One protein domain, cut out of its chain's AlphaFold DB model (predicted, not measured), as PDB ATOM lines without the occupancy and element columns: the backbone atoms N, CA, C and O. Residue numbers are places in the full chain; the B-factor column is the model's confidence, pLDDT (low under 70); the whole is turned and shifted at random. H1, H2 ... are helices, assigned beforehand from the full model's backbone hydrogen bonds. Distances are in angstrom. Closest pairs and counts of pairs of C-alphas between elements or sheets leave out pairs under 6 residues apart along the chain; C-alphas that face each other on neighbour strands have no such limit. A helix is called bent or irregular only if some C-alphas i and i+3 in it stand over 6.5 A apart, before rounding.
ATOM      1  N   ASP A 168      55.185  11.057   1.849       75.69
ATOM      2  CA  ASP A 168      55.277  12.020   2.945       75.69
ATOM      3  C   ASP A 168      53.896  12.598   3.307       75.69
ATOM      4  O   ASP A 168      53.112  13.028   2.456       75.69
ATOM      5  N   SER A 169      53.589  12.608   4.603       74.81
ATOM      6  CA  SER A 169      52.324  13.081   5.175       74.81
ATOM      7  C   SER A 169      51.840  14.412   4.576       74.81
ATOM      8  O   SER A 169      50.640  14.623   4.378       74.81
ATOM      9  N   ARG A 170      52.772  15.298   4.203       72.75
ATOM     10  CA  ARG A 170      52.491  16.599   3.584       72.75
ATOM     11  C   ARG A 170      51.854  16.482   2.200       72.75
ATOM     12  O   ARG A 170      50.945  17.256   1.885       72.75
ATOM     13  N   THR A 171      52.271  15.520   1.378       82.38
ATOM     14  CA  THR A 171      51.693  15.333   0.040       82.38
ATOM     15  C   THR A 171      50.287  14.763   0.134       82.38
ATOM     16  O   THR A 171      49.403  15.240  -0.579       82.38
ATOM     17  N   ILE A 172      50.057  13.834   1.071       84.62
ATOM     18  CA  ILE A 172      48.740  13.234   1.331       84.62
ATOM     19  C   ILE A 172      47.740  14.310   1.755       84.62
ATOM     20  O   ILE A 172      46.669  14.424   1.158       84.62
ATOM     21  N   VAL A 173      48.103  15.156   2.722       87.12
ATOM     22  CA  VAL A 173      47.221  16.236   3.192       87.12
ATOM     23  C   VAL A 173      46.917  17.231   2.070       87.12
ATOM     24  O   VAL A 173      45.770  17.654   1.924       87.12
ATOM     25  N   SER A 174      47.897  17.567   1.221       85.12
ATOM     26  CA  SER A 174      47.654  18.464   0.080       85.12
ATOM     27  C   SER A 174      46.713  17.846  -0.961       85.12
ATOM     28  O   SER A 174      45.866  18.541  -1.527       85.12
ATOM     29  N   TYR A 175      46.831  16.535  -1.189       90.56
ATOM     30  CA  TYR A 175      46.010  15.821  -2.156       90.56
ATOM     31  C   TYR A 175      44.571  15.719  -1.658       90.56
ATOM     32  O   TYR A 175      43.645  16.063  -2.387       90.56
ATOM     33  N   VAL A 176      44.391  15.365  -0.384       93.44
ATOM     34  CA  VAL A 176      43.084  15.347   0.284       93.44
ATOM     35  C   VAL A 176      42.460  16.746   0.312       93.44
ATOM     36  O   VAL A 176      41.282  16.908   0.009       93.44
ATOM     37  N   GLY A 177      43.239  17.794   0.590       92.69
ATOM     38  CA  GLY A 177      42.744  19.172   0.539       92.69
ATOM     39  C   GLY A 177      42.255  19.577  -0.857       92.69
ATOM     40  O   GLY A 177      41.192  20.188  -0.996       92.69
ATOM     41  N   ARG A 178      42.988  19.189  -1.908       92.94
ATOM     42  CA  ARG A 178      42.594  19.435  -3.304       92.94
ATOM     43  C   ARG A 178      41.358  18.636  -3.709       92.94
ATOM     44  O   ARG A 178      40.490  19.205  -4.368       92.94
ATOM     45  N   THR A 179      41.242  17.369  -3.312       91.25
ATOM     46  CA  THR A 179      40.052  16.561  -3.622       91.25
ATOM     47  C   THR A 179      38.821  17.103  -2.908       91.25
ATOM     48  O   THR A 179      37.782  17.261  -3.543       91.25
ATOM     49  N   ILE A 180      38.943  17.490  -1.638       91.75
ATOM     50  CA  ILE A 180      37.858  18.125  -0.884       91.75
ATOM     51  C   ILE A 180      37.430  19.433  -1.558       91.75
ATOM     52  O   ILE A 180      36.245  19.623  -1.828       91.75
ATOM     53  N   SER A 181      38.375  20.314  -1.899       92.31
ATOM     54  CA  SER A 181      38.069  21.571  -2.599       92.31
ATOM     55  C   SER A 181      37.386  21.330  -3.951       92.31
ATOM     56  O   SER A 181      36.418  22.015  -4.286       92.31
ATOM     57  N   TRP A 182      37.826  20.317  -4.702       93.00
ATOM     58  CA  TRP A 182      37.222  19.930  -5.977       93.00
ATOM     59  C   TRP A 182      35.794  19.386  -5.820       93.00
ATOM     60  O   TRP A 182      34.904  19.758  -6.593       93.00
ATOM     61  N   ILE A 183      35.547  18.574  -4.788       90.94
ATOM     62  CA  ILE A 183      34.210  18.077  -4.440       90.94
ATOM     63  C   ILE A 183      33.297  19.249  -4.077       90.94
ATOM     64  O   ILE A 183      32.204  19.354  -4.630       90.94
ATOM     65  N   PHE A 184      33.756  20.173  -3.224       91.25
ATOM     66  CA  PHE A 184      32.977  21.354  -2.837       91.25
ATOM     67  C   PHE A 184      32.683  22.275  -4.023       91.25
ATOM     68  O   PHE A 184      31.558  22.756  -4.171       91.25
ATOM     69  N   SER A 185      33.644  22.443  -4.932       90.81
ATOM     70  CA  SER A 185      33.434  23.163  -6.192       90.81
ATOM     71  C   SER A 185      32.411  22.480  -7.113       90.81
ATOM     72  O   SER A 185      31.870  23.134  -8.003       90.81
ATOM     73  N   SER A 186      32.150  21.187  -6.917       92.19
ATOM     74  CA  SER A 186      31.238  20.374  -7.729       92.19
ATOM     75  C   SER A 186      29.924  20.038  -7.011       92.19
ATOM     76  O   SER A 186      29.116  19.279  -7.547       92.19
ATOM     77  N   VAL A 187      29.660  20.621  -5.833       94.19
ATOM     78  CA  VAL A 187      28.450  20.355  -5.023       94.19
ATOM     79  C   VAL A 187      27.174  20.575  -5.815       94.19
ATOM     80  O   VAL A 187      26.254  19.773  -5.719       94.19
ATOM     81  N   PHE A 188      27.122  21.616  -6.645       90.19
ATOM     82  CA  PHE A 188      25.944  21.892  -7.465       90.19
ATOM     83  C   PHE A 188      25.670  20.779  -8.488       90.19
ATOM     84  O   PHE A 188      24.522  20.395  -8.688       90.19
ATOM     85  N   VAL A 189      26.722  20.213  -9.088       92.88
ATOM     86  CA  VAL A 189      26.602  19.092 -10.033       92.88
ATOM     87  C   VAL A 189      26.168  17.824  -9.307       92.88
ATOM     88  O   VAL A 189      25.300  17.114  -9.802       92.88
ATOM     89  N   LEU A 190      26.714  17.563  -8.116       91.88
ATOM     90  CA  LEU A 190      26.294  16.432  -7.284       91.88
ATOM     91  C   LEU A 190      24.832  16.560  -6.845       91.88
ATOM     92  O   LEU A 190      24.102  15.575  -6.869       91.88
ATOM     93  N   PHE A 191      24.392  17.769  -6.492       95.38
ATOM     94  CA  PHE A 191      23.022  18.033  -6.060       95.38
ATOM     95  C   PHE A 191      22.021  17.941  -7.217       95.38
ATOM     96  O   PHE A 191      20.946  17.366  -7.071       95.38
ATOM     97  N   LEU A 192      22.376  18.457  -8.396       94.44
ATOM     98  CA  LEU A 192      21.565  18.273  -9.599       94.44
ATOM     99  C   LEU A 192      21.543  16.814 -10.050       94.44
ATOM    100  O   LEU A 192      20.487  16.315 -10.423       94.44
ATOM    101  N   GLY A 193      22.681  16.122  -9.989       94.00
ATOM    102  CA  GLY A 193      22.772  14.703 -10.313       94.00
ATOM    103  C   GLY A 193      21.901  13.861  -9.386       94.00
ATOM    104  O   GLY A 193      21.149  13.013  -9.864       94.00
ATOM    105  N   SER A 194      21.925  14.131  -8.079       92.25
ATOM    106  CA  SER A 194      21.098  13.405  -7.112       92.25
ATOM    107  C   SER A 194      19.613  13.704  -7.289       92.25
ATOM    108  O   SER A 194      18.823  12.765  -7.335       92.25
ATOM    109  N   LEU A 195      19.223  14.970  -7.478       93.25
ATOM    110  CA  LEU A 195      17.828  15.334  -7.740       93.25
ATOM    111  C   LEU A 195      17.309  14.737  -9.046       93.25
ATOM    112  O   LEU A 195      16.184  14.248  -9.080       93.25
ATOM    113  N   LEU A 196      18.118  14.748 -10.104       93.44
ATOM    114  CA  LEU A 196      17.747  14.146 -11.380       93.44
ATOM    115  C   LEU A 196      17.612  12.632 -11.231       93.44
ATOM    116  O   LEU A 196      16.623  12.074 -11.687       93.44
ATOM    117  N   THR A 197      18.543  11.977 -10.541       91.50
ATOM    118  CA  THR A 197      18.475  10.528 -10.301       91.50
ATOM    119  C   THR A 197      17.239  10.171  -9.479       91.50
ATOM    120  O   THR A 197      16.480   9.300  -9.882       91.50
ATOM    121  N   VAL A 198      16.969  10.882  -8.380       91.88
ATOM    122  CA  VAL A 198      15.763  10.670  -7.560       91.88
ATOM    123  C   VAL A 198      14.498  10.962  -8.365       91.88
ATOM    124  O   VAL A 198      13.562  10.173  -8.321       91.88
ATOM    125  N   GLY A 199      14.479  12.045  -9.141       90.88
ATOM    126  CA  GLY A 199      13.353  12.422  -9.992       90.88
ATOM    127  C   GLY A 199      13.055  11.363 -11.049       90.88
ATOM    128  O   GLY A 199      11.928  10.880 -11.138       90.88
ATOM    129  N   VAL A 200      14.076  10.921 -11.787       91.69
ATOM    130  CA  VAL A 200      13.958   9.842 -12.777       91.69
ATOM    131  C   VAL A 200      13.533   8.544 -12.101       91.69
ATOM    132  O   VAL A 200      12.631   7.881 -12.597       91.69
ATOM    133  N   CYS A 201      14.097   8.203 -10.947       84.62
ATOM    134  CA  CYS A 201      13.717   6.999 -10.214       84.62
ATOM    135  C   CYS A 201      12.308   7.057  -9.606       84.62
ATOM    136  O   CYS A 201      11.685   6.015  -9.441       84.62
ATOM    137  N   SER A 202      11.788   8.245  -9.292       85.75
ATOM    138  CA  SER A 202      10.401   8.420  -8.845       85.75
ATOM    139  C   SER A 202       9.396   8.423  -9.994       85.75
ATOM    140  O   SER A 202       8.257   8.006  -9.812       85.75
ATOM    141  N   TYR A 203       9.806   8.901 -11.172       87.31
ATOM    142  CA  TYR A 203       8.925   9.038 -12.329       87.31
ATOM    143  C   TYR A 203       8.934   7.791 -13.218       87.31
ATOM    144  O   TYR A 203       7.958   7.497 -13.904       87.31
ATOM    145  N   THR A 204      10.036   7.042 -13.206       83.56
ATOM    146  CA  THR A 204      10.197   5.815 -13.983       83.56
ATOM    147  C   THR A 204      10.189   4.599 -13.067       83.56
ATOM    148  O   THR A 204      10.910   4.536 -12.077       83.56
ATOM    149  N   ASN A 205       9.450   3.564 -13.463       72.88
ATOM    150  CA  ASN A 205       9.476   2.258 -12.794       72.88
ATOM    151  C   ASN A 205      10.783   1.476 -13.046       72.88
ATOM    152  O   ASN A 205      10.862   0.298 -12.719       72.88
ATOM    153  N   LEU A 206      11.806   2.101 -13.642       70.62
ATOM    154  CA  LEU A 206      13.091   1.469 -13.959       70.62
ATOM    155  C   LEU A 206      14.012   1.376 -12.738       70.62
ATOM    156  O   LEU A 206      14.852   0.485 -12.678       70.62
ATOM    157  N   CYS A 207      13.856   2.279 -11.763       69.50
ATOM    158  CA  CYS A 207      14.576   2.204 -10.490       69.50
ATOM    159  C   CYS A 207      13.814   1.433  -9.406       69.50
ATOM    160  O   CYS A 207      14.316   1.301  -8.287       69.50
ATOM    161  N   ALA A 208      12.613   0.923  -9.703       66.25
ATOM    162  CA  ALA A 208      12.045  -0.127  -8.879       66.25
ATOM    163  C   ALA A 208      12.996  -1.314  -9.016       66.25
ATOM    164  O   ALA A 208      13.197  -1.818 -10.118       66.25
ATOM    165  N   ILE A 209      13.651  -1.698  -7.921       62.38
ATOM    166  CA  ILE A 209      14.537  -2.859  -7.868       62.38
ATOM    167  C   ILE A 209      13.668  -4.081  -8.174       62.38
ATOM    168  O   ILE A 209      13.098  -4.706  -7.282       62.38
TER     169      ILE A 209
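This is residues 168 to 209 of the 268 residues of an uncharacterized protein of Chilo suppressalis (UniProt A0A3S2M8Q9). Two helices of equal residue count, H1 and H2, are joined end to end in a wide, shallow V with its corner at Ser 186, and the V is thin and open, its two arms meeting at the corner alone. At the far end of H2 a short tail, residues 204 to 209, turns aside from the helix line. The printed part has 42 residues with two named helices, H1 then H2, and no named strand; its class is all helix, with 34 residues in the helices. It is extended, with a radius of gyration of the C-alphas of 16.5 A and spans of 49 by 21 by 6 A.

H1, residues 169 to 185, comes first, and H2, residues 187 to 203, follows it after a tight link of 1 residue, Ser 186. H1 and H2 meet only through their link. Residues 168 to 196 stand free, of which 169 to 185 belong to H1 and 187 to 196 to H2. Residues 199 to 206 stand free too, of which 199 to 203 belong to H2. In H1 and H2 every O i to N i+4 pair is within hydrogen-bond range, and neither helix is bent.

H1 begins at C-alpha 169, at (52.324, 13.081, 5.175), and ends at C-alpha 185, at (33.434, 23.163, -6.192), 24.2 A from first to last C-alpha. H2 begins at C-alpha 187, at (28.450, 20.355, -5.023), and ends at C-alpha 203, at (8.925, 9.038, -12.329), with a length of 23.7 A.

The two C-alphas farthest apart are those of Asp 168 and Asn 205, at 49.4 A. The first and last printed C-alphas, of Asp 168 and Ile 209, are 44.7 A apart. The printed part has no cut and no long link. The mean pLDDT of the printed part is 86.8, and residues 207 to 209 are under 70.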